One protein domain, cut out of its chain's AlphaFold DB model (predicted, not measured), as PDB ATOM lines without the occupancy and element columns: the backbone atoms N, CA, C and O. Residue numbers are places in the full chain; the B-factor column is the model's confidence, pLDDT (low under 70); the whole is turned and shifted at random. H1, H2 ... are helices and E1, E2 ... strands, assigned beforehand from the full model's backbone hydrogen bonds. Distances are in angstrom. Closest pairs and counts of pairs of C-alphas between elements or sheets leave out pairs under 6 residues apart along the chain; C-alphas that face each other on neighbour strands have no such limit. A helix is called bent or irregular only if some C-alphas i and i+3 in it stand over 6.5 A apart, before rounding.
ATOM      1  N   PHE A   6      21.451  -6.652  22.642       95.50
ATOM      2  CA  PHE A   6      21.421  -8.058  22.296       95.50
ATOM      3  C   PHE A   6      21.964  -8.234  20.883       95.50
ATOM      4  O   PHE A   6      21.559  -7.537  19.951       95.50
ATOM      5  N   VAL A   7      22.890  -9.172  20.745       95.75
ATOM      6  CA  VAL A   7      23.529  -9.539  19.489       95.75
ATOM      7  C   VAL A   7      23.034 -10.928  19.119       95.75
ATOM      8  O   VAL A   7      23.444 -11.907  19.742       95.75
ATOM      9  N   LYS A   8      22.144 -11.027  18.130       93.19
ATOM     10  CA  LYS A   8      21.625 -12.323  17.665       93.19
ATOM     11  C   LYS A   8      22.623 -13.009  16.717       93.19
ATOM     12  O   LYS A   8      23.411 -12.314  16.070       93.19
ATOM     13  N   PRO A   9      22.600 -14.349  16.600       91.94
ATOM     14  CA  PRO A   9      23.336 -15.036  15.543       91.94
ATOM     15  C   PRO A   9      22.855 -14.549  14.175       91.94
ATOM     16  O   PRO A   9      21.651 -14.413  13.936       91.94
ATOM     17  N   GLY A  10      23.796 -14.283  13.272       89.50
ATOM     18  CA  GLY A  10      23.451 -13.919  11.903       89.50
ATOM     19  C   GLY A  10      23.144 -15.146  11.044       89.50
ATOM     20  O   GLY A  10      23.131 -16.288  11.508       89.50
ATOM     21  N   ASN A  11      22.896 -14.939   9.751       85.00
ATOM     22  CA  ASN A  11      22.530 -16.040   8.854       85.00
ATOM     23  C   ASN A  11      23.650 -17.099   8.763       85.00
ATOM     24  O   ASN A  11      24.776 -16.773   8.382       85.00
ATOM     25  N   LYS A  12      23.317 -18.365   9.058       84.75
ATOM     26  CA  LYS A  12      24.258 -19.501   9.207       84.75
ATOM     27  C   LYS A  12      25.271 -19.338  10.351       84.75
ATOM     28  O   LYS A  12      26.257 -20.070  10.397       84.75
ATOM     29  N   GLY A  13      25.047 -18.375  11.238       86.56
ATOM     30  CA  GLY A  13      25.792 -18.200  12.474       86.56
ATOM     31  C   GLY A  13      25.450 -19.263  13.515       86.56
ATOM     32  O   GLY A  13      24.445 -19.963  13.405       86.56
ATOM     33  N   TRP A  14      26.300 -19.368  14.527       90.69
ATOM     34  CA  TRP A  14      26.166 -20.275  15.661       90.69
ATOM     35  C   TRP A  14      25.961 -19.483  16.960       90.69
ATOM     36  O   TRP A  14      26.434 -18.348  17.078       90.69
ATOM     37  N   GLY A  15      25.299 -20.103  17.937       89.94
ATOM     38  CA  GLY A  15      25.028 -19.548  19.264       89.94
ATOM     39  C   GLY A  15      23.589 -19.056  19.421       89.94
ATOM     40  O   GLY A  15      22.857 -18.913  18.446       89.94
ATOM     41  N   VAL A  16      23.184 -18.789  20.663       91.25
ATOM     42  CA  VAL A  16      21.830 -18.303  21.013       91.25
ATOM     43  C   VAL A  16      21.732 -16.773  21.051       91.25
ATOM     44  O   VAL A  16      20.650 -16.215  21.215       91.25
ATOM     45  N   GLY A  17      22.862 -16.090  20.863       91.88
ATOM     46  CA  GLY A  17      22.992 -14.639  20.950       91.88
ATOM     47  C   GLY A  17      23.525 -14.168  22.302       91.88
ATOM     48  O   GLY A  17      23.448 -14.874  23.303       91.88
ATOM     49  N   LEU A  18      24.100 -12.967  22.325       93.94
ATOM     50  CA  LEU A  18      24.770 -12.405  23.500       93.94
ATOM     51  C   LEU A  18      24.083 -11.131  23.972       93.94
ATOM     52  O   LEU A  18      23.841 -10.220  23.183       93.94
ATOM     53  N   THR A  19      23.835 -11.046  25.277       94.50
ATOM     54  CA  THR A  19      23.427  -9.794  25.925       94.50
ATOM     55  C   THR A  19      24.670  -9.095  26.456       94.50
ATOM     56  O   THR A  19      25.395  -9.652  27.278       94.50
ATOM     57  N   LEU A  20      24.928  -7.882  25.979       94.56
ATOM     58  CA  LEU A  20      26.102  -7.090  26.326       94.56
ATOM     59  C   LEU A  20      25.659  -5.841  27.087       94.56
ATOM     60  O   LEU A  20      25.005  -4.959  26.526       94.56
ATOM     61  N   THR A  21      26.052  -5.767  28.358       93.81
ATOM     62  CA  THR A  21      25.744  -4.646  29.253       93.81
ATOM     63  C   THR A  21      27.045  -3.952  29.651       93.81
ATOM     64  O   THR A  21      27.818  -4.512  30.434       93.81
ATOM     65  N   PRO A  22      27.329  -2.749  29.127       92.12
ATOM     66  CA  PRO A  22      28.538  -2.025  29.477       92.12
ATOM     67  C   PRO A  22      28.494  -1.474  30.897       92.12
ATOM     68  O   PRO A  22      27.440  -1.168  31.453       92.12
ATOM     69  N   THR A  23      29.683  -1.270  31.448       92.38
ATOM     70  CA  THR A  23      29.909  -0.553  32.707       92.38
ATOM     71  C   THR A  23      30.942   0.545  32.484       92.38
ATOM     72  O   THR A  23      31.577   0.592  31.433       92.38
ATOM     73  N   GLU A  24      31.165   1.424  33.464       90.50
ATOM     74  CA  GLU A  24      32.213   2.453  33.349       90.50
ATOM     75  C   GLU A  24      33.604   1.860  33.105       90.50
ATOM     76  O   GLU A  24      34.406   2.445  32.378       90.50
ATOM     77  N   LYS A  25      33.858   0.677  33.674       91.25
ATOM     78  CA  LYS A  25      35.105  -0.059  33.495       91.25
ATOM     79  C   LYS A  25      35.112  -0.864  32.192       91.25
ATOM     80  O   LYS A  25      36.046  -0.747  31.413       91.25
ATOM     81  N   MET A  26      34.061  -1.646  31.933       91.38
ATOM     82  CA  MET A  26      33.933  -2.500  30.743       91.38
ATOM     83  C   MET A  26      33.052  -1.837  29.683       91.38
ATOM     84  O   MET A  26      31.848  -2.086  29.613       91.38
ATOM     85  N   ASN A  27      33.654  -0.987  28.855       94.69
ATOM     86  CA  ASN A  27      32.952  -0.244  27.801       94.69
ATOM     87  C   ASN A  27      33.646  -0.309  26.434       94.69
ATOM     88  O   ASN A  27      33.193   0.346  25.491       94.69
ATOM     89  N   LYS A  28      34.741  -1.069  26.303       96.56
ATOM     90  CA  LYS A  28      35.513  -1.149  25.060       96.56
ATOM     91  C   LYS A  28      35.023  -2.292  24.180       96.56
ATOM     92  O   LYS A  28      35.058  -3.454  24.576       96.56
ATOM     93  N   VAL A  29      34.611  -1.968  22.959       97.12
ATOM     94  CA  VAL A  29      34.279  -2.945  21.917       97.12
ATOM     95  C   VAL A  29      35.499  -3.102  21.019       97.12
ATOM     96  O   VAL A  29      35.843  -2.200  20.255       97.12
ATOM     97  N   VAL A  30      36.197  -4.230  21.125       96.00
ATOM     98  CA  VAL A  30      37.493  -4.420  20.463       96.00
ATOM     99  C   VAL A  30      37.292  -5.055  19.090       96.00
ATOM    100  O   VAL A  30      36.864  -6.197  18.986       96.00
ATOM    101  N   SER A  31      37.624  -4.327  18.028       95.31
ATOM    102  CA  SER A  31      37.550  -4.776  16.635       95.31
ATOM    103  C   SER A  31      38.865  -5.417  16.195       95.31
ATOM    104  O   SER A  31      39.902  -4.754  16.133       95.31
ATOM    105  N   VAL A  32      38.823  -6.703  15.850       92.31
ATOM    106  CA  VAL A  32      39.961  -7.513  15.389       92.31
ATOM    107  C   VAL A  32      39.603  -8.183  14.058       92.31
ATOM    108  O   VAL A  32      39.593  -9.403  13.927       92.31
ATOM    109  N   THR A  33      39.316  -7.355  13.052       89.25
ATOM    110  CA  THR A  33      38.808  -7.755  11.722       89.25
ATOM    111  C   THR A  33      39.783  -7.438  10.577       89.25
ATOM    112  O   THR A  33      39.413  -7.023   9.475       89.25
ATOM    113  N   GLY A  34      41.082  -7.584  10.842       74.31
ATOM    114  CA  GLY A  34      42.161  -7.252   9.906       74.31
ATOM    115  C   GLY A  34      42.428  -5.752   9.707       74.31
ATOM    116  O   GLY A  34      43.035  -5.382   8.702       74.31
ATOM    117  N   GLY A  35      42.022  -4.916  10.672       73.19
ATOM    118  CA  GLY A  35      42.411  -3.508  10.817       73.19
ATOM    119  C   GLY A  35      41.247  -2.520  10.698       73.19
ATOM    120  O   GLY A  35      40.353  -2.715   9.887       73.19
ATOM    121  N   GLY A  36      41.297  -1.435  11.477       86.94
ATOM    122  CA  GLY A  36      40.200  -0.470  11.571       86.94
ATOM    123  C   GLY A  36      39.067  -0.947  12.485       86.94
ATOM    124  O   GLY A  36      39.173  -1.969  13.169       86.94
ATOM    125  N   ILE A  37      37.984  -0.172  12.518       92.62
ATOM    126  CA  ILE A  37      36.792  -0.481  13.316       92.62
ATOM    127  C   ILE A  37      35.723  -1.085  12.406       92.62
ATOM    128  O   ILE A  37      35.193  -0.399  11.533       92.62
ATOM    129  N   HIS A  38      35.404  -2.364  12.607       94.75
ATOM    130  CA  HIS A  38      34.362  -3.040  11.842       94.75
ATOM    131  C   HIS A  38      32.985  -2.410  12.108       94.75
ATOM    132  O   HIS A  38      32.693  -2.087  13.263       94.75
ATOM    133  N   PRO A  39      32.081  -2.317  11.113       95.44
ATOM    134  CA  PRO A  39      30.738  -1.773  11.320       95.44
ATOM    135  C   PRO A  39      29.942  -2.451  12.441       95.44
ATOM    136  O   PRO A  39      29.191  -1.782  13.135       95.44
ATOM    137  N   VAL A  40      30.132  -3.757  12.666       96.12
ATOM    138  CA  VAL A  40      29.509  -4.471  13.802       96.12
ATOM    139  C   VAL A  40      30.026  -3.936  15.140       96.12
ATOM    140  O   VAL A  40      29.235  -3.675  16.039       96.12
ATOM    141  N   ALA A  41      31.338  -3.717  15.265       96.44
ATOM    142  CA  ALA A  41      31.929  -3.147  16.474       96.44
ATOM    143  C   ALA A  41      31.448  -1.712  16.716       96.44
ATOM    144  O   ALA A  41      31.115  -1.358  17.846       96.44
ATOM    145  N   GLN A  42      31.367  -0.911  15.649       95.69
ATOM    146  CA  GLN A  42      30.842   0.448  15.732       95.69
ATOM    147  C   GLN A  42      29.368   0.454  16.150       95.69
ATOM    148  O   GLN A  42      29.012   1.168  17.076       95.69
ATOM    149  N   GLN A  43      28.534  -0.396  15.549       95.00
ATOM    150  CA  GLN A  43      27.111  -0.494  15.875       95.00
ATOM    151  C   GLN A  43      26.877  -0.878  17.343       95.00
ATOM    152  O   GLN A  43      26.015  -0.298  18.000       95.00
ATOM    153  N   ILE A  44      27.652  -1.831  17.877       96.06
ATOM    154  CA  ILE A  44      27.587  -2.190  19.301       96.06
ATOM    155  C   ILE A  44      27.969  -0.977  20.154       96.06
ATOM    156  O   ILE A  44      27.241  -0.650  21.087       96.06
ATOM    157  N   ALA A  45      29.069  -0.289  19.842       95.50
ATOM    158  CA  ALA A  45      29.506   0.888  20.595       95.50
ATOM    159  C   ALA A  45      28.468   2.024  20.566       95.50
ATOM    160  O   ALA A  45      28.128   2.553  21.622       95.50
ATOM    161  N   ASP A  46      27.908   2.337  19.397       94.06
ATOM    162  CA  ASP A  46      26.930   3.413  19.210       94.06
ATOM    163  C   ASP A  46      25.652   3.163  20.016       94.06
ATOM    164  O   ASP A  46      25.174   4.044  20.731       94.06
ATOM    165  N   LEU A  47      25.113   1.940  19.946       93.19
ATOM    166  CA  LEU A  47      23.894   1.584  20.671       93.19
ATOM    167  C   LEU A  47      24.130   1.513  22.179       93.19
ATOM    168  O   LEU A  47      23.301   1.975  22.959       93.19
ATOM    169  N   THR A  48      25.263   0.957  22.600       93.50
ATOM    170  CA  THR A  48      25.571   0.789  24.023       93.50
ATOM    171  C   THR A  48      26.047   2.071  24.708       93.50
ATOM    172  O   THR A  48      25.964   2.175  25.932       93.50
ATOM    173  N   GLY A  49      26.554   3.046  23.946       91.88
ATOM    174  CA  GLY A  49      27.318   4.188  24.453       91.88
ATOM    175  C   GLY A  49      28.780   3.855  24.785       91.88
ATOM    176  O   GLY A  49      29.443   4.639  25.464       91.88
ATOM    177  N   GLY A  50      29.268   2.682  24.366       93.25
ATOM    178  CA  GLY A  50      30.653   2.239  24.518       93.25
ATOM    179  C   GLY A  50      31.619   2.900  23.530       93.25
ATOM    180  O   GLY A  50      31.277   3.824  22.797       93.25
ATOM    181  N   ILE A  51      32.862   2.415  23.506       94.56
ATOM    182  CA  ILE A  51      33.916   2.925  22.620       94.56
ATOM    183  C   ILE A  51      34.442   1.776  21.767       94.56
ATOM    184  O   ILE A  51      34.980   0.801  22.292       94.56
ATOM    185  N   ALA A  52      34.329   1.905  20.446       95.50
ATOM    186  CA  ALA A  52      34.931   0.957  19.523       95.50
ATOM    187  C   ALA A  52      36.443   1.216  19.389       95.50
ATOM    188  O   ALA A  52      36.885   2.349  19.191       95.50
ATOM    189  N   CYS A  53      37.255   0.169  19.514       93.50
ATOM    190  CA  CYS A  53      38.715   0.253  19.483       93.50
ATOM    191  C   CYS A  53      39.297  -0.729  18.462       93.50
ATOM    192  O   CYS A  53      38.928  -1.898  18.445       93.50
ATOM    193  N   ASP A  54      40.250  -0.280  17.639       92.31
ATOM    194  CA  ASP A  54      41.032  -1.174  16.770       92.31
ATOM    195  C   ASP A  54      42.021  -1.976  17.635       92.31
ATOM    196  O   ASP A  54      42.991  -1.412  18.159       92.31
ATOM    197  N   GLY A  55      41.776  -3.281  17.781       89.12
ATOM    198  CA  GLY A  55      42.580  -4.193  18.597       89.12
ATOM    199  C   GLY A  55      43.934  -4.568  17.988       89.12
ATOM    200  O   GLY A  55      44.749  -5.185  18.663       89.12
ATOM    201  N   PHE A  56      44.215  -4.189  16.735       84.50
ATOM    202  CA  PHE A  56      45.560  -4.313  16.155       84.50
ATOM    203  C   PHE A  56      46.449  -3.108  16.465       84.50
ATOM    204  O   PHE A  56      47.671  -3.214  16.368       84.50
ATOM    205  N   LYS A  57      45.856  -1.951  16.783       83.31
ATOM    206  CA  LYS A  57      46.596  -0.721  17.108       83.31
ATOM    207  C   LYS A  57      46.714  -0.480  18.605       83.31
ATOM    208  O   LYS A  57      47.711   0.078  19.045       83.31
ATOM    209  N   ASN A  58      45.695  -0.869  19.362       83.50
ATOM    210  CA  ASN A  58      45.602  -0.585  20.785       83.50
ATOM    211  C   ASN A  58      45.645  -1.892  21.573       83.50
ATOM    212  O   ASN A  58      44.941  -2.842  21.235       83.50
ATOM    213  N   GLN A  59      46.442  -1.921  22.639       84.19
ATOM    214  CA  GLN A  59      46.357  -2.978  23.642       84.19
ATOM    215  C   GLN A  59      45.289  -2.571  24.649       84.19
ATOM    216  O   GLN A  59      45.499  -1.655  25.439       84.19
ATOM    217  N   ILE A  60      44.128  -3.214  24.562       88.75
ATOM    218  CA  ILE A  60      43.020  -2.988  25.485       88.75
ATOM    219  C   ILE A  60      43.085  -4.064  26.574       88.75
ATOM    220  O   ILE A  60      43.133  -5.249  26.227       88.75
ATOM    221  N   PRO A  61      43.115  -3.685  27.863       91.25
ATOM    222  CA  PRO A  61      43.034  -4.635  28.962       91.25
ATOM    223  C   PRO A  61      41.766  -5.492  28.895       91.25
ATOM    224  O   PRO A  61      40.697  -5.052  28.463       91.25
ATOM    225  N   GLU A  62      41.882  -6.744  29.331       90.81
ATOM    226  CA  GLU A  62      40.775  -7.706  29.292       90.81
ATOM    227  C   GLU A  62      39.611  -7.256  30.183       90.81
ATOM    228  O   GLU A  62      38.453  -7.415  29.814       90.81
ATOM    229  N   ASP A  63      39.916  -6.607  31.305       91.00
ATOM    230  CA  ASP A  63      38.955  -6.087  32.276       91.00
ATOM    231  C   ASP A  63      38.304  -4.754  31.874       91.00
ATOM    232  O   ASP A  63      37.406  -4.286  32.572       91.00
ATOM    233  N   GLU A  64      38.731  -4.156  30.759       93.56
ATOM    234  CA  GLU A  64      38.072  -3.006  30.122       93.56
ATOM    235  C   GLU A  64      37.240  -3.411  28.891       93.56
ATOM    236  O   GLU A  64      36.460  -2.618  28.346       93.56
ATOM    237  N   THR A  65      37.387  -4.657  28.437       95.88
ATOM    238  CA  THR A  65      36.777  -5.156  27.204       95.88
ATOM    239  C   THR A  65      35.346  -5.628  27.456       95.88
ATOM    240  O   THR A  65      35.116  -6.611  28.150       95.88
ATOM    241  N   LEU A  66      34.376  -4.960  26.829       96.50
ATOM    242  CA  LEU A  66      32.975  -5.391  26.813       96.50
ATOM    243  C   LEU A  66      32.792  -6.641  25.945       96.50
ATOM    244  O   LEU A  66      32.160  -7.607  26.358       96.50
ATOM    245  N   CYS A  67      33.319  -6.603  24.721       97.19
ATOM    246  CA  CYS A  67      33.306  -7.736  23.801       97.19
ATOM    247  C   CYS A  67      34.380  -7.581  22.717       97.19
ATOM    248  O   CYS A  67      34.781  -6.461  22.381       97.19
ATOM    249  N   ALA A  68      34.804  -8.703  22.140       96.69
ATOM    250  CA  ALA A  68      35.683  -8.757  20.981       96.69
ATOM    251  C   ALA A  68      34.878  -9.074  19.712       96.69
ATOM    252  O   ALA A  68      34.199 -10.097  19.642       96.69
ATOM    253  N   VAL A  69      34.990  -8.221  18.696       96.88
ATOM    254  CA  VAL A  69      34.440  -8.442  17.356       96.88
ATOM    255  C   VAL A  69      35.558  -8.937  16.447       96.88
ATOM    256  O   VAL A  69      36.539  -8.225  16.233       96.88
ATOM    257  N   ILE A  70      35.434 -10.149  15.915       94.69
ATOM    258  CA  ILE A  70      36.511 -10.837  15.187       94.69
ATOM    259  C   ILE A  70      36.053 -11.307  13.803       94.69
ATOM    260  O   ILE A  70      34.861 -11.341  13.523       94.69
ATOM    261  N   ASP A  71      37.008 -11.670  12.941       91.06
ATOM    262  CA  ASP A  71      36.772 -12.283  11.623       91.06
ATOM    263  C   ASP A  71      37.494 -13.639  11.475       91.06
ATOM    264  O   ASP A  71      38.444 -13.796  10.699       91.06
ATOM    265  N   CYS A  72      37.122 -14.641  12.272       85.81
ATOM    266  CA  CYS A  72      37.927 -15.854  12.423       85.81
ATOM    267  C   CYS A  72      37.190 -17.134  12.002       85.81
ATOM    268  O   CYS A  72      36.423 -17.717  12.745       85.81
ATOM    269  N   GLY A  73      37.516 -17.665  10.822       73.94
ATOM    270  CA  GLY A  73      36.811 -18.812  10.233       73.94
ATOM    271  C   GLY A  73      37.088 -20.194  10.849       73.94
ATOM    272  O   GLY A  73      37.222 -21.151  10.090       73.94
ATOM    273  N   GLY A  74      37.270 -20.326  12.169       67.75
ATOM    274  CA  GLY A  74      37.559 -21.628  12.802       67.75
ATOM    275  C   GLY A  74      38.985 -21.816  13.340       67.75
ATOM    276  O   GLY A  74      39.445 -22.949  13.521       67.75
ATOM    277  N   THR A  75      39.750 -20.733  13.524       70.19
ATOM    278  CA  THR A  75      41.155 -20.805  13.976       70.19
ATOM    279  C   THR A  75      41.322 -20.314  15.421       70.19
ATOM    280  O   THR A  75      40.485 -20.602  16.265       70.19
ATOM    281  N   ALA A  76      42.426 -19.652  15.781       79.25
ATOM    282  CA  ALA A  76      42.738 -19.388  17.188       79.25
ATOM    283  C   ALA A  76      41.803 -18.351  17.844       79.25
ATOM    284  O   ALA A  76      41.433 -18.516  19.004       79.25
ATOM    285  N   ARG A  77      41.399 -17.289  17.127       84.25
ATOM    286  CA  ARG A  77      40.678 -16.157  17.747       84.25
ATOM    287  C   ARG A  77      39.282 -16.534  18.242       84.25
ATOM    288  O   ARG A  77      38.903 -16.032  19.294       84.25
ATOM    289  N   ILE A  78      38.583 -17.457  17.570       86.44
ATOM    290  CA  ILE A  78      37.272 -17.934  18.042       86.44
ATOM    291  C   ILE A  78      37.339 -18.623  19.403       86.44
ATOM    292  O   ILE A  78      36.333 -18.668  20.088       86.44
ATOM    293  N   GLY A  79      38.503 -19.141  19.812       87.50
ATOM    294  CA  GLY A  79      38.673 -19.812  21.101       87.50
ATOM    295  C   GLY A  79      39.474 -19.021  22.136       87.50
ATOM    296  O   GLY A  79      39.248 -19.195  23.328       87.50
ATOM    297  N   VAL A  80      40.390 -18.138  21.719       91.44
ATOM    298  CA  VAL A  80      41.260 -17.383  22.644       91.44
ATOM    299  C   VAL A  80      40.472 -16.375  23.486       91.44
ATOM    300  O   VAL A  80      40.715 -16.288  24.687       91.44
ATOM    301  N   TYR A  81      39.532 -15.632  22.892       93.69
ATOM    302  CA  TYR A  81      38.711 -14.676  23.648       93.69
ATOM    303  C   TYR A  81      37.719 -15.386  24.587       93.69
ATOM    304  O   TYR A  81      37.717 -15.056  25.776       93.69
ATOM    305  N   PRO A  82      36.991 -16.439  24.155       93.75
ATOM    306  CA  PRO A  82      36.162 -17.223  25.071       93.75
ATOM    307  C   PRO A  82      36.939 -17.923  26.191       93.75
ATOM    308  O   PRO A  82      36.474 -17.965  27.328       93.75
ATOM    309  N   MET A  83      38.159 -18.411  25.922       92.31
ATOM    310  CA  MET A  83      39.040 -18.981  26.951       92.31
ATOM    311  C   MET A  83      39.366 -17.963  28.054       92.31
ATOM    312  O   MET A  83      39.465 -18.336  29.221       92.31
ATOM    313  N   LYS A  84      39.488 -16.682  27.692       92.62
ATOM    314  CA  LYS A  84      39.674 -15.550  28.613       92.62
ATOM    315  C   LYS A  84      38.361 -15.009  29.191       92.62
ATOM    316  O   LYS A  84      38.380 -14.010  29.896       92.62
ATOM    317  N   ARG A  85      37.223 -15.653  28.898       93.00
ATOM    318  CA  ARG A  85      35.871 -15.224  29.298       93.00
ATOM    319  C   ARG A  85      35.478 -13.837  28.779       93.00
ATOM    320  O   ARG A  85      34.666 -13.156  29.396       93.00
ATOM    321  N   ILE A  86      36.002 -13.448  27.618       95.75
ATOM    322  CA  ILE A  86      35.606 -12.220  26.922       95.75
ATOM    323  C   ILE A  86      34.469 -12.557  25.942       95.75
ATOM    324  O   ILE A  86      34.672 -13.421  25.078       95.75
ATOM    325  N   PRO A  87      33.301 -11.884  26.019       96.94
ATOM    326  CA  PRO A  87      32.221 -12.066  25.053       96.94
ATOM    327  C   PRO A  87      32.720 -11.846  23.627       96.94
ATOM    328  O   PRO A  87      33.388 -10.852  23.336       96.94
ATOM    329  N   THR A  88      32.436 -12.788  22.736       96.50
ATOM    330  CA  THR A  88      33.039 -12.838  21.403       96.50
ATOM    331  C   THR A  88      31.963 -12.878  20.327       96.50
ATOM    332  O   THR A  88      31.101 -13.752  20.315       96.50
ATOM    333  N   VAL A  89      32.047 -11.923  19.407       97.00
ATOM    334  CA  VAL A  89      31.140 -11.743  18.275       97.00
ATOM    335  C   VAL A  89      31.942 -11.965  16.997       97.00
ATOM    336  O   VAL A  89      32.756 -11.125  16.611       97.00
ATOM    337  N   ASP A  90      31.747 -13.097  16.331       95.38
ATOM    338  CA  ASP A  90      32.384 -13.355  15.039       95.38
ATOM    339  C   ASP A  90      31.479 -12.901  13.889       95.38
ATOM    340  O   ASP A  90      30.293 -13.227  13.828       95.38
ATOM    341  N   ILE A  91      32.044 -12.156  12.947       94.44
ATOM    342  CA  ILE A  91      31.330 -11.735  11.736       94.44
ATOM    343  C   ILE A  91      31.264 -12.862  10.697       94.44
ATOM    344  O   ILE A  91      30.457 -12.810   9.769       94.44
ATOM    345  N   LEU A  92      32.121 -13.881  10.824       91.38
ATOM    346  CA  LEU A  92      32.101 -15.062   9.972       91.38
ATOM    347  C   LEU A  92      31.147 -16.115  10.559       91.38
ATOM    348  O   LEU A  92      31.155 -16.337  11.768       91.38
ATOM    349  N   PRO A  93      30.326 -16.788   9.731       89.06
ATOM    350  CA  PRO A  93      29.402 -17.829  10.181       89.06
ATOM    351  C   PRO A  93      30.173 -19.123  10.469       89.06
ATOM    352  O   PRO A  93      30.281 -20.004   9.620       89.06
ATOM    353  N   SER A  94      30.812 -19.191  11.637       83.25
ATOM    354  CA  SER A  94      31.635 -20.325  12.070       83.25
ATOM    355  C   SER A  94      31.068 -20.972  13.327       83.25
ATOM    356  O   SER A  94      30.633 -20.281  14.248       83.25
ATOM    357  N   SER A  95      31.095 -22.300  13.356       83.44
ATOM    358  CA  SER A  95      30.721 -23.107  14.520       83.44
ATOM    359  C   SER A  95      31.951 -23.416  15.386       83.44
ATOM    360  O   SER A  95      33.080 -23.331  14.888       83.44
ATOM    361  N   PRO A  96      31.768 -23.784  16.670       85.25
ATOM    362  CA  PRO A  96      32.851 -24.179  17.560       85.25
ATOM    363  C   PRO A  96      33.776 -25.216  16.929       85.25
ATOM    364  O   PRO A  96      33.347 -26.303  16.544       85.25
ATOM    365  N   SER A  97      35.064 -24.894  16.836       75.81
ATOM    366  CA  SER A  97      36.032 -25.784  16.208       75.81
ATOM    367  C   SER A  97      37.460 -25.570  16.700       75.81
ATOM    368  O   SER A  97      37.784 -24.605  17.393       75.81
ATOM    369  N   GLY A  98      38.337 -26.519  16.362       76.69
ATOM    370  CA  GLY A  98      39.749 -26.462  16.727       76.69
ATOM    371  C   GLY A  98      40.034 -26.799  18.201       76.69
ATOM    372  O   GLY A  98      39.145 -27.226  18.940       76.69
ATOM    373  N   PRO A  99      41.294 -26.637  18.646       77.81
ATOM    374  CA  PRO A  99      41.764 -27.118  19.952       77.81
ATOM    375  C   PRO A  99      41.152 -26.377  21.150       77.81
ATOM    376  O   PRO A  99      41.160 -26.889  22.266       77.81
ATOM    377  N   LEU A 100      40.622 -25.174  20.921       86.25
ATOM    378  CA  LEU A 100      39.989 -24.341  21.944       86.25
ATOM    379  C   LEU A 100      38.454 -24.390  21.884       86.25
ATOM    380  O   LEU A 100      37.809 -23.654  22.624       86.25
ATOM    381  N   SER A 101      37.868 -25.271  21.062       85.69
ATOM    382  CA  SER A 101      36.410 -25.430  20.902       85.69
ATOM    383  C   SER A 101      35.663 -25.616  22.221       85.69
ATOM    384  O   SER A 101      34.572 -25.086  22.378       85.69
ATOM    385  N   LYS A 102      36.279 -26.275  23.211       88.12
ATOM    386  CA  LYS A 102      35.715 -26.463  24.560       88.12
ATOM    387  C   LYS A 102      35.394 -25.165  25.316       88.12
ATOM    388  O   LYS A 102      34.664 -25.208  26.296       88.12
ATOM    389  N   HIS A 103      35.989 -24.042  24.912       91.38
ATOM    390  CA  HIS A 103      35.739 -22.731  25.511       91.38
ATOM    391  C   HIS A 103      34.679 -21.930  24.753       91.38
ATOM    392  O   HIS A 103      34.260 -20.885  25.235       91.38
ATOM    393  N   ILE A 104      34.272 -22.390  23.569       91.50
ATOM    394  CA  ILE A 104      33.314 -21.710  22.703       91.50
ATOM    395  C   ILE A 104      31.921 -22.197  23.091       91.50
ATOM    396  O   ILE A 104      31.445 -23.220  22.601       91.50
ATOM    397  N   THR A 105      31.309 -21.489  24.034       92.19
ATOM    398  CA  THR A 105      30.020 -21.835  24.637       92.19
ATOM    399  C   THR A 105      28.953 -20.795  24.302       92.19
ATOM    400  O   THR A 105      29.261 -19.653  23.955       92.19
ATOM    401  N   GLU A 106      27.683 -21.195  24.388       90.56
ATOM    402  CA  GLU A 106      26.536 -20.362  23.997       90.56
ATOM    403  C   GLU A 106      26.405 -19.072  24.821       90.56
ATOM    404  O   GLU A 106      25.882 -18.080  24.325       90.56
ATOM    405  N   ASP A 107      26.919 -19.058  26.054       92.38
ATOM    406  CA  ASP A 107      26.877 -17.898  26.948       92.38
ATOM    407  C   ASP A 107      27.900 -16.805  26.598       92.38
ATOM    408  O   ASP A 107      27.809 -15.697  27.123       92.38
ATOM    409  N   ILE A 108      28.898 -17.104  25.755       93.94
ATOM    410  CA  ILE A 108      30.045 -16.210  25.526       93.94
ATOM    411  C   ILE A 108      30.391 -15.998  24.050       93.94
ATOM    412  O   ILE A 108      31.204 -15.126  23.739       93.94
ATOM    413  N   PHE A 109      29.806 -16.772  23.133       95.56
ATOM    414  CA  PHE A 109      30.141 -16.719  21.715       95.56
ATOM    415  C   PHE A 109      28.902 -16.703  20.812       95.56
ATOM    416  O   PHE A 109      27.971 -17.487  20.984       95.56
ATOM    417  N   VAL A 110      28.934 -15.834  19.800       96.12
ATOM    418  CA  VAL A 110      27.951 -15.770  18.711       96.12
ATOM    419  C   VAL A 110      28.665 -15.496  17.388       96.12
ATOM    420  O   VAL A 110      29.654 -14.759  17.364       96.12
ATOM    421  N   SER A 111      28.194 -16.080  16.284       94.31
ATOM    422  CA  SER A 111      28.850 -15.940  14.976       94.31
ATOM    423  C   SER A 111      27.918 -15.546  13.828       94.31
ATOM    424  O   SER A 111      26.695 -15.484  13.971       94.31
ATOM    425  N   GLY A 112      28.513 -15.233  12.673       92.81
ATOM    426  CA  GLY A 112      27.813 -14.790  11.464       92.81
ATOM    427  C   GLY A 112      27.200 -13.391  11.555       92.81
ATOM    428  O   GLY A 112      26.387 -13.041  10.702       92.81
ATOM    429  N   VAL A 113      27.564 -12.613  12.576       95.69
ATOM    430  CA  VAL A 113      26.859 -11.391  12.977       95.69
ATOM    431  C   VAL A 113      27.061 -10.253  11.980       95.69
ATOM    432  O   VAL A 113      28.177  -9.938  11.558       95.69
ATOM    433  N   ARG A 114      25.960  -9.578  11.655       94.38
ATOM    434  CA  ARG A 114      25.898  -8.352  10.856       94.38
ATOM    435  C   ARG A 114      25.413  -7.180  11.713       94.38
ATOM    436  O   ARG A 114      24.856  -7.385  12.783       94.38
ATOM    437  N   PRO A 115      25.579  -5.924  11.266       92.81
ATOM    438  CA  PRO A 115      25.129  -4.772  12.054       92.81
ATOM    439  C   PRO A 115      23.620  -4.753  12.328       92.81
ATOM    440  O   PRO A 115      23.197  -4.305  13.384       92.81
ATOM    441  N   GLU A 116      22.818  -5.291  11.407       92.12
ATOM    442  CA  GLU A 116      21.366  -5.479  11.569       92.12
ATOM    443  C   GLU A 116      20.987  -6.511  12.648       92.12
ATOM    444  O   GLU A 116      19.832  -6.571  13.070       92.12
ATOM    445  N   ASP A 117      21.956  -7.301  13.115       92.00
ATOM    446  CA  ASP A 117      21.775  -8.311  14.154       92.00
ATOM    447  C   ASP A 117      22.004  -7.760  15.575       92.00
ATOM    448  O   ASP A 117      21.873  -8.490  16.559       92.00
ATOM    449  N   VAL A 118      22.324  -6.468  15.705       94.25
ATOM    450  CA  VAL A 118      22.544  -5.793  16.989       94.25
ATOM    451  C   VAL A 118      21.352  -4.893  17.303       94.25
ATOM    452  O   VAL A 118      21.062  -3.953  16.561       94.25
ATOM    453  N   ALA A 119      20.680  -5.149  18.424       92.31
ATOM    454  CA  ALA A 119      19.509  -4.390  18.857       92.31
ATOM    455  C   ALA A 119      19.620  -3.961  20.323       92.31
ATOM    456  O   ALA A 119      20.219  -4.659  21.137       92.31
ATOM    457  N   LEU A 120      19.020  -2.821  20.669       91.44
ATOM    458  CA  LEU A 120      18.844  -2.407  22.062       91.44
ATOM    459  C   LEU A 120      17.887  -3.351  22.794       91.44
ATOM    460  O   LEU A 120      16.966  -3.901  22.189       91.44
ATOM    461  N   VAL A 121      18.118  -3.519  24.093       86.50
ATOM    462  CA  VAL A 121      17.252  -4.286  24.992       86.50
ATOM    463  C   VAL A 121      16.652  -3.332  26.013       86.50
ATOM    464  O   VAL A 121      17.398  -2.650  26.719       86.50
ATOM    465  N   GLU A 122      15.324  -3.297  26.102       74.88
ATOM    466  CA  GLU A 122      14.619  -2.569  27.159       74.88
ATOM    467  C   GLU A 122      14.574  -3.408  28.445       74.88
ATOM    468  O   GLU A 122      14.611  -4.639  28.412       74.88
ATOM    469  N   HIS A 123      14.509  -2.748  29.606       54.88
ATOM    470  CA  HIS A 123      14.624  -3.408  30.915       54.88
ATOM    471  C   HIS A 123      13.591  -4.525  31.163       54.88
ATOM    472  O   HIS A 123      13.894  -5.458  31.904       54.88
ATOM    473  N   SER A 124      12.417  -4.469  30.526       47.69
ATOM    474  CA  SER A 124      11.374  -5.503  30.603       47.69
ATOM    475  C   SER A 124      11.775  -6.836  29.963       47.69
ATOM    476  O   SER A 124      11.325  -7.888  30.403       47.69
ATOM    477  N   ASP A 125      12.655  -6.810  28.961       54.72
ATOM    478  CA  ASP A 125      12.993  -7.988  28.153       54.72
ATOM    479  C   ASP A 125      14.101  -8.843  28.794       54.72
ATOM    480  O   ASP A 125      14.375  -9.960  28.352       54.72
ATOM    481  N   LEU A 126      14.776  -8.323  29.826       50.88
ATOM    482  CA  LEU A 126      15.883  -8.995  30.513       50.88
ATOM    483  C   LEU A 126      15.395 -10.113  31.453       50.88
ATOM    484  O   LEU A 126      16.056 -11.148  31.559       50.88
ATOM    485  N   GLU A 127      14.236  -9.930  32.095       44.34
ATOM    486  CA  GLU A 127      13.668 -10.880  33.067       44.34
ATOM    487  C   GLU A 127      13.050 -12.116  32.385       44.34
ATOM    488  O   GLU A 127      13.271 -13.245  32.827       44.34
ATOM    489  N   GLU A 128      12.367 -11.939  31.250       49.75
ATOM    490  CA  GLU A 128      11.835 -13.050  30.439       49.75
ATOM    491  C   GLU A 128      12.957 -13.913  29.826       49.75
ATOM    492  O   GLU A 128      12.818 -15.129  29.678       49.75
ATOM    493  N   ARG A 129      14.110 -13.303  29.516       52.12
ATOM    494  CA  ARG A 129      15.248 -13.977  28.866       52.12
ATOM    495  C   ARG A 129      16.140 -14.756  29.826       52.12
ATOM    496  O   ARG A 129      16.640 -15.811  29.436       52.12
ATOM    497  N   GLN A 130      16.316 -14.303  31.072       48.25
ATOM    498  CA  GLN A 130      16.996 -15.105  32.102       48.25
ATOM    499  C   GLN A 130      16.251 -16.419  32.369       48.25
ATOM    500  O   GLN A 130      16.889 -17.451  32.555       48.25
ATOM    501  N   MET A 131      14.916 -16.403  32.291       39.72
ATOM    502  CA  MET A 131      14.080 -17.599  32.421       39.72
ATOM    503  C   MET A 131      14.235 -18.557  31.224       39.72
ATOM    504  O   MET A 131      14.304 -19.768  31.410       39.72
ATOM    505  N   ALA A 132      14.346 -18.026  29.999       44.50
ATOM    506  CA  ALA A 132      14.519 -18.827  28.783       44.50
ATOM    507  C   ALA A 132      15.921 -19.457  28.657       44.50
ATOM    508  O   ALA A 132      16.046 -20.583  28.183       44.50
ATOM    509  N   ALA A 133      16.976 -18.771  29.114       40.75
ATOM    510  CA  ALA A 133      18.348 -19.288  29.074       40.75
ATOM    511  C   ALA A 133      18.586 -20.468  30.040       40.75
ATOM    512  O   ALA A 133      19.430 -21.321  29.770       40.75
ATOM    513  N   ILE A 134      17.836 -20.545  31.147       39.56
ATOM    514  CA  ILE A 134      17.964 -21.615  32.155       39.56
ATOM    515  C   ILE A 134      17.297 -22.925  31.687       39.56
ATOM    516  O   ILE A 134      17.772 -24.008  32.024       39.56
ATOM    517  N   ASP A 135      16.247 -22.850  30.865       34.00
ATOM    518  CA  ASP A 135      15.431 -24.008  30.453       34.00
ATOM    519  C   ASP A 135      15.960 -24.727  29.184       34.00
ATOM    520  O   ASP A 135      15.385 -25.705  28.700       34.00
ATOM    521  N   HIS A 136      17.073 -24.246  28.611       40.38
ATOM    522  CA  HIS A 136      17.507 -24.576  27.247       40.38
ATOM    523  C   HIS A 136      18.638 -25.612  27.121       40.38
ATOM    524  O   HIS A 136      19.003 -25.969  26.001       40.38
ATOM    525  N   ALA A 137      19.136 -26.178  28.227       32.84
ATOM    526  CA  ALA A 137      20.271 -27.114  28.251       32.84
ATOM    527  C   ALA A 137      20.043 -28.479  27.542       32.84
ATOM    528  O   ALA A 137      20.846 -29.395  27.711       32.84
ATOM    529  N   HIS A 138      18.958 -28.660  26.770       34.31
ATOM    530  CA  HIS A 138      18.615 -29.957  26.170       34.31
ATOM    531  C   HIS A 138      17.805 -29.935  24.850       34.31
ATOM    532  O   HIS A 138      17.122 -30.920  24.553       34.31
ATOM    533  N   LYS A 139      17.842 -28.870  24.030       32.44
ATOM    534  CA  LYS A 139      17.092 -28.828  22.748       32.44
ATOM    535  C   LYS A 139      17.947 -28.457  21.533       32.44
ATOM    536  O   LYS A 139      18.883 -27.682  21.634       32.44
ATOM    537  N   SER A 140      17.587 -29.054  20.394       39.34
ATOM    538  CA  SER A 140      18.296 -29.011  19.112       39.34
ATOM    539  C   SER A 140      18.270 -27.649  18.404       39.34
ATOM    540  O   SER A 140      17.332 -26.860  18.564       39.34
ATOM    541  N   ASP A 141      19.275 -27.445  17.541       41.06
ATOM    542  CA  ASP A 141      19.605 -26.232  16.767       41.06
ATOM    543  C   ASP A 141      18.415 -25.541  16.068       41.06
ATOM    544  O   ASP A 141      18.398 -24.323  15.903       41.06
ATOM    545  N   ALA A 142      17.379 -26.292  15.683       35.66
ATOM    546  CA  ALA A 142      16.211 -25.761  14.975       35.66
ATOM    547  C   ALA A 142      15.214 -25.002  15.880       35.66
ATOM    548  O   ALA A 142      14.476 -24.145  15.396       35.66
ATOM    549  N   ALA A 143      15.177 -25.288  17.186       36.62
ATOM    550  CA  ALA A 143      14.261 -24.631  18.126       36.62
ATOM    551  C   ALA A 143      14.796 -23.278  18.636       36.62
ATOM    552  O   ALA A 143      14.008 -22.388  18.958       36.62
ATOM    553  N   SER A 144      16.123 -23.109  18.645       39.12
ATOM    554  CA  SER A 144      16.819 -21.863  19.008       39.12
ATOM    555  C   SER A 144      16.474 -20.707  18.053       39.12
ATOM    556  O   SER A 144      16.190 -19.583  18.478       39.12
ATOM    557  N   ALA A 145      16.359 -21.006  16.754       39.03
ATOM    558  CA  ALA A 145      15.956 -20.036  15.737       39.03
ATOM    559  C   ALA A 145      14.514 -19.518  15.940       39.03
ATOM    560  O   ALA A 145      14.262 -18.321  15.810       39.03
ATOM    561  N   ALA A 146      13.580 -20.396  16.326       33.00
ATOM    562  CA  ALA A 146      12.158 -20.063  16.472       33.00
ATOM    563  C   ALA A 146      11.826 -19.275  17.758       33.00
ATOM    564  O   ALA A 146      10.860 -18.510  17.780       33.00
ATOM    565  N   ALA A 147      12.613 -19.443  18.826       37.91
ATOM    566  CA  ALA A 147      12.487 -18.643  20.048       37.91
ATOM    567  C   ALA A 147      13.055 -17.225  19.855       37.91
ATOM    568  O   ALA A 147      12.464 -16.254  20.319       37.91
ATOM    569  N   THR A 148      14.141 -17.100  19.088       39.84
ATOM    570  CA  THR A 148      14.792 -15.816  18.776       39.84
ATOM    571  C   THR A 148      13.922 -14.918  17.882       39.84
ATOM    572  O   THR A 148      13.954 -13.694  18.006       39.84
ATOM    573  N   GLU A 149      13.094 -15.502  17.008       37.91
ATOM    574  CA  GLU A 149      12.257 -14.762  16.049       37.91
ATOM    575  C   GLU A 149      11.031 -14.077  16.690       37.91
ATOM    576  O   GLU A 149      10.597 -13.024  16.225       37.91
ATOM    577  N   LYS A 150      10.496 -14.608  17.800       34.88
ATOM    578  CA  LYS A 150       9.283 -14.068  18.452       34.88
ATOM    579  C   LYS A 150       9.510 -12.828  19.324       34.88
ATOM    580  O   LYS A 150       8.543 -12.165  19.682       34.88
ATOM    581  N   ILE A 151      10.756 -12.501  19.664       42.81
ATOM    582  CA  ILE A 151      11.076 -11.526  20.724       42.81
ATOM    583  C   ILE A 151      11.317 -10.103  20.163       42.81
ATOM    584  O   ILE A 151      11.389  -9.135  20.909       42.81
ATOM    585  N   VAL A 152      11.400  -9.927  18.838       39.66
ATOM    586  CA  VAL A 152      11.794  -8.642  18.211       39.66
ATOM    587  C   VAL A 152      10.601  -7.711  17.911       39.66
ATOM    588  O   VAL A 152      10.786  -6.560  17.516       39.66
ATOM    589  N   THR A 153       9.352  -8.149  18.095       36.56
ATOM    590  CA  THR A 153       8.178  -7.378  17.641       36.56
ATOM    591  C   THR A 153       7.667  -6.365  18.671       36.56
ATOM    592  O   THR A 153       6.564  -6.506  19.190       36.56
ATOM    593  N   LYS A 154       8.445  -5.308  18.920       34.75
ATOM    594  CA  LYS A 154       7.958  -3.930  19.142       34.75
ATOM    595  C   LYS A 154       9.160  -3.006  19.338       34.75
ATOM    596  O   LYS A 154       9.773  -2.999  20.394       34.75
ATOM    597  N   GLN A 155       9.497  -2.227  18.314       35.06
ATOM    598  CA  GLN A 155      10.483  -1.152  18.424       35.06
ATOM    599  C   GLN A 155       9.817   0.181  18.087       35.06
ATOM    600  O   GLN A 155       9.408   0.399  16.948       35.06
ATOM    601  N   GLU A 156       9.747   1.071  19.074       28.39
ATOM    602  CA  GLU A 156       9.589   2.513  18.877       28.39
ATOM    603  C   GLU A 156      10.958   3.160  19.126       28.39
ATOM    604  O   GLU A 156      11.585   2.911  20.153       28.39
ATOM    605  N   GLY A 157      11.447   3.952  18.163       36.81
ATOM    606  CA  GLY A 157      12.719   4.683  18.277       36.81
ATOM    607  C   GLY A 157      13.845   4.252  17.331       36.81
ATOM    608  O   GLY A 157      15.014   4.463  17.648       36.81
ATOM    609  N   ARG A 158      13.533   3.656  16.175       45.16
ATOM    610  CA  ARG A 158      14.526   3.423  15.116       45.16
ATOM    611  C   ARG A 158      14.770   4.737  14.364       45.16
ATOM    612  O   ARG A 158      13.811   5.392  13.960       45.16
ATOM    613  N   GLU A 159      16.034   5.101  14.160       49.06
ATOM    614  CA  GLU A 159      16.418   5.998  13.058       49.06
ATOM    615  C   GLU A 159      15.762   5.491  11.766       49.06
ATOM    616  O   GLU A 159      15.527   4.285  11.627       49.06
ATOM    617  N   SER A 160      15.423   6.372  10.827       60.88
ATOM    618  CA  SER A 160      14.748   5.912   9.611       60.88
ATOM    619  C   SER A 160      15.605   4.861   8.889       60.88
ATOM    620  O   SER A 160      16.839   4.915   8.898       60.88
ATOM    621  N   ASP A 161      14.966   3.870   8.262       65.06
ATOM    622  CA  ASP A 161      15.684   2.799   7.554       65.06
ATOM    623  C   ASP A 161      16.641   3.334   6.475       65.06
ATOM    624  O   ASP A 161      17.607   2.660   6.108       65.06
ATOM    625  N   GLU A 162      16.387   4.541   5.971       69.00
ATOM    626  CA  GLU A 162      17.257   5.253   5.038       69.00
ATOM    627  C   GLU A 162      18.510   5.812   5.725       69.00
ATOM    628  O   GLU A 162      19.619   5.554   5.254       69.00
ATOM    629  N   GLU A 163      18.372   6.474   6.878       72.62
ATOM    630  CA  GLU A 163      19.501   7.002   7.661       72.62
ATOM    631  C   GLU A 163      20.432   5.887   8.155       72.62
ATOM    632  O   GLU A 163      21.659   6.015   8.085       72.62
ATOM    633  N   PHE A 164      19.872   4.749   8.586       73.69
ATOM    634  CA  PHE A 164      20.668   3.578   8.965       73.69
ATOM    635  C   PHE A 164      21.484   3.052   7.780       73.69
ATOM    636  O   PHE A 164      22.680   2.780   7.918       73.69
ATOM    637  N   LYS A 165      20.854   2.918   6.604       74.44
ATOM    638  CA  LYS A 165      21.523   2.439   5.387       74.44
ATOM    639  C   LYS A 165      22.633   3.384   4.947       74.44
ATOM    640  O   LYS A 165      23.705   2.901   4.589       74.44
ATOM    641  N   GLU A 166      22.405   4.693   5.009       79.88
ATOM    642  CA  GLU A 166      23.397   5.699   4.626       79.88
ATOM    643  C   GLU A 166      24.577   5.751   5.609       79.88
ATOM    644  O   GLU A 166      25.741   5.803   5.203       79.88
ATOM    645  N   ARG A 167      24.324   5.675   6.921       84.19
ATOM    646  CA  ARG A 167      25.407   5.551   7.908       84.19
ATOM    647  C   ARG A 167      26.181   4.257   7.696       84.19
ATOM    648  O   ARG A 167      27.411   4.263   7.729       84.19
ATOM    649  N   TYR A 168      25.479   3.148   7.483       78.88
ATOM    650  CA  TYR A 168      26.108   1.851   7.289       78.88
ATOM    651  C   TYR A 168      26.965   1.816   6.022       78.88
ATOM    652  O   TYR A 168      28.079   1.294   6.072       78.88
ATOM    653  N   SER A 169      26.509   2.405   4.912       77.25
ATOM    654  CA  SER A 169      27.322   2.512   3.698       77.25
ATOM    655  C   SER A 169      28.582   3.332   3.955       77.25
ATOM    656  O   SER A 169      29.665   2.851   3.639       77.25
ATOM    657  N   LYS A 170      28.478   4.475   4.647       83.31
ATOM    658  CA  LYS A 170      29.641   5.293   5.037       83.31
ATOM    659  C   LYS A 170      30.606   4.545   5.958       83.31
ATOM    660  O   LYS A 170      31.812   4.602   5.758       83.31
ATOM    661  N   LEU A 171      30.114   3.815   6.961       79.94
ATOM    662  CA  LEU A 171      30.952   3.012   7.865       79.94
ATOM    663  C   LEU A 171      31.639   1.860   7.133       79.94
ATOM    664  O   LEU A 171      32.814   1.584   7.371       79.94
ATOM    665  N   LYS A 172      30.917   1.199   6.229       78.25
ATOM    666  CA  LYS A 172      31.449   0.125   5.396       78.25
ATOM    667  C   LYS A 172      32.499   0.652   4.422       78.25
ATOM    668  O   LYS A 172      33.527   0.004   4.273       78.25
ATOM    669  N   GLU A 173      32.270   1.807   3.805       79.50
ATOM    670  CA  GLU A 173      33.236   2.497   2.947       79.50
ATOM    671  C   GLU A 173      34.460   2.939   3.741       79.50
ATOM    672  O   GLU A 173      35.566   2.587   3.361       79.50
ATOM    673  N   ASN A 174      34.292   3.580   4.899       78.00
ATOM    674  CA  ASN A 174      35.398   3.970   5.775       78.00
ATOM    675  C   ASN A 174      36.222   2.762   6.235       78.00
ATOM    676  O   ASN A 174      37.452   2.815   6.242       78.00
ATOM    677  N   HIS A 175      35.567   1.661   6.607       76.19
ATOM    678  CA  HIS A 175      36.255   0.421   6.955       76.19
ATOM    679  C   HIS A 175      36.966  -0.170   5.734       76.19
ATOM    680  O   HIS A 175      38.134  -0.533   5.833       76.19
ATOM    681  N   ALA A 176      36.313  -0.201   4.570       74.06
ATOM    682  CA  ALA A 176      36.904  -0.667   3.320       74.06
ATOM    683  C   ALA A 176      38.074   0.218   2.860       74.06
ATOM    684  O   ALA A 176      39.047  -0.314   2.350       74.06
ATOM    685  N   GLU A 177      38.037   1.531   3.081       75.75
ATOM    686  CA  GLU A 177      39.121   2.471   2.794       75.75
ATOM    687  C   GLU A 177      40.275   2.335   3.784       75.75
ATOM    688  O   GLU A 177      41.437   2.390   3.391       75.75
ATOM    689  N   GLN A 178      39.994   2.153   5.078       70.94
ATOM    690  CA  GLN A 178      41.027   1.882   6.082       70.94
ATOM    691  C   GLN A 178      41.702   0.534   5.835       70.94
ATOM    692  O   GLN A 178      42.914   0.403   6.029       70.94
ATOM    693  N   GLN A 179      40.927  -0.440   5.366       65.94
ATOM    694  CA  GLN A 179      41.410  -1.724   4.900       65.94
ATOM    695  C   GLN A 179      42.202  -1.552   3.599       65.94
ATOM    696  O   GLN A 179      43.317  -2.042   3.538       65.94
ATOM    697  N   ALA A 180      41.733  -0.744   2.642       65.50
ATOM    698  CA  ALA A 180      42.410  -0.458   1.375       65.50
ATOM    699  C   ALA A 180      43.739   0.298   1.558       65.50
ATOM    700  O   ALA A 180      44.734  -0.016   0.913       65.50
ATOM    701  N   LYS A 181      43.798   1.254   2.494       66.31
ATOM    702  CA  LYS A 181      45.031   1.961   2.894       66.31
ATOM    703  C   LYS A 181      46.054   1.026   3.549       66.31
ATOM    704  O   LYS A 181      47.238   1.349   3.571       66.31
ATOM    705  N   LYS A 182      45.606  -0.115   4.083       60.09
ATOM    706  CA  LYS A 182      46.443  -1.207   4.603       60.09
ATOM    707  C   LYS A 182      46.527  -2.412   3.641       60.09
ATOM    708  O   LYS A 182      47.277  -3.348   3.923       60.09
ATOM    709  N   ASP A 183      45.806  -2.395   2.517       53.69
ATOM    710  CA  ASP A 183      45.722  -3.491   1.551       53.69
ATOM    711  C   ASP A 183      46.911  -3.401   0.604       53.69
ATOM    712  O   ASP A 183      46.863  -2.815  -0.476       53.69
ATOM    713  N   SER A 184      47.991  -4.076   0.975       71.50
ATOM    714  CA  SER A 184      48.887  -4.587  -0.054       71.50
ATOM    715  C   SER A 184      48.170  -5.718  -0.804       71.50
ATOM    716  O   SER A 184      47.450  -6.510  -0.192       71.50
TER     717      SER A 184
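AT A GLANCE: This is residues 6 to 184 of the 278 residues of the protein "PTS EIIB type-5 domain-containing protein" of Enterococcus gilvus ATCC BAA-350 (UniProt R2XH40). A small parallel sheet, E3 E2 E4 E5, is sandwiched between H1 on one face and H2 on the other, while the long helix H5 crosses H1 near Pro 39. H3 and H4 lie well away from the sheet, touching no helix, and unnamed stretches make up much of the rest. The printed part has 179 residues with five named helices and six named strands, in the order E1 E2 H1 E3 E4 H2 E5 E6 H3 H4 H5. The class is mixed, helices and strands, with under half of the residues in named elements. The whole is compact, with a radius of gyration of the C-alphas of 16.0 A and spans of 48 by 44 by 32 A.

IN THESE COORDINATES: The sheet holds E3, residues 51 to 54, 10.1 A; E2, residues 28 to 32, 12.4 A; E4, residues 65 to 70, 13.3 A; and E5, residues 88 to 90, 6.4 A. E1, residues 18 to 20, 6.2 A, begins at C-alpha 18 (24.770, -12.405, 23.500). E6, residues 118 to 120, spans 7.1 A. The helices are H1, residues 39 to 48, 14.0 A; H2, residues 77 to 83, 9.8 A; H3, residues 125 to 134, 15.0 A; H4, residues 141 to 149, 13.6 A; and H5, residues 161 to 182, 31.2 A, ending at C-alpha 182 (46.443, -1.207, 4.603).

HOW THE PARTS SIT: E3 and E2 are parallel at 26 degrees, with N 31 and O 53 2.8 A apart, within hydrogen-bond range. E2 and E4 are parallel at 19 degrees, with N 32 and O 69 at 2.8 A. E4 and E5 are parallel at 21 degrees, with N 89 and O 68 at 2.8 A. H1 and H2 are on opposite faces, three layers with the sheet between helices. H1, at a height over the sheet of 8.3 A, is over E2 and runs along the strands; with 2 C-alphas falling on E4, it is only just not over that strand. H2, at a height of 9.1 A, is over E5 and, only just, with 3 C-alphas, over E4. E2, H1, E3 and E4, H2, E5 are strand-helix-strand units, parallel neighbour strands joined through a helix, with right-handed crossovers. H5 touches H1 with residues 168 to 175 alone, at a steep tilt of 52 degrees, opposite ways; their closest C-alphas, of Pro 39 and Leu 171, are 5.9 A apart. E1 and E6 pair with no named strand and are near each other, with 5 pairs of C-alphas within 10 A. The closest C-alphas of H1 and E6, of Leu 47 and Leu 120, are 6.6 A apart. H3 and H4 are apart. H1 and H5 have every O i to N i+4 pair within hydrogen-bond range; H3 has 3 of 6, H4 3 of 5, and H2 1 of 3, with 0 of 4 O i to N i+3 pairs. H2 is only just irregular: C-alphas 78 and 81 are 6.6 A apart.

THE WHOLE: The two C-alphas farthest apart, of Met 131 and Ser 184, are 49.4 A apart. The printed part has no cut. The links E5 to E6 and H4 to H5 are long. The mean pLDDT of the printed part is 77.7, and residue 74, residues 123 to 162 and residues 179 to 183 are under 70.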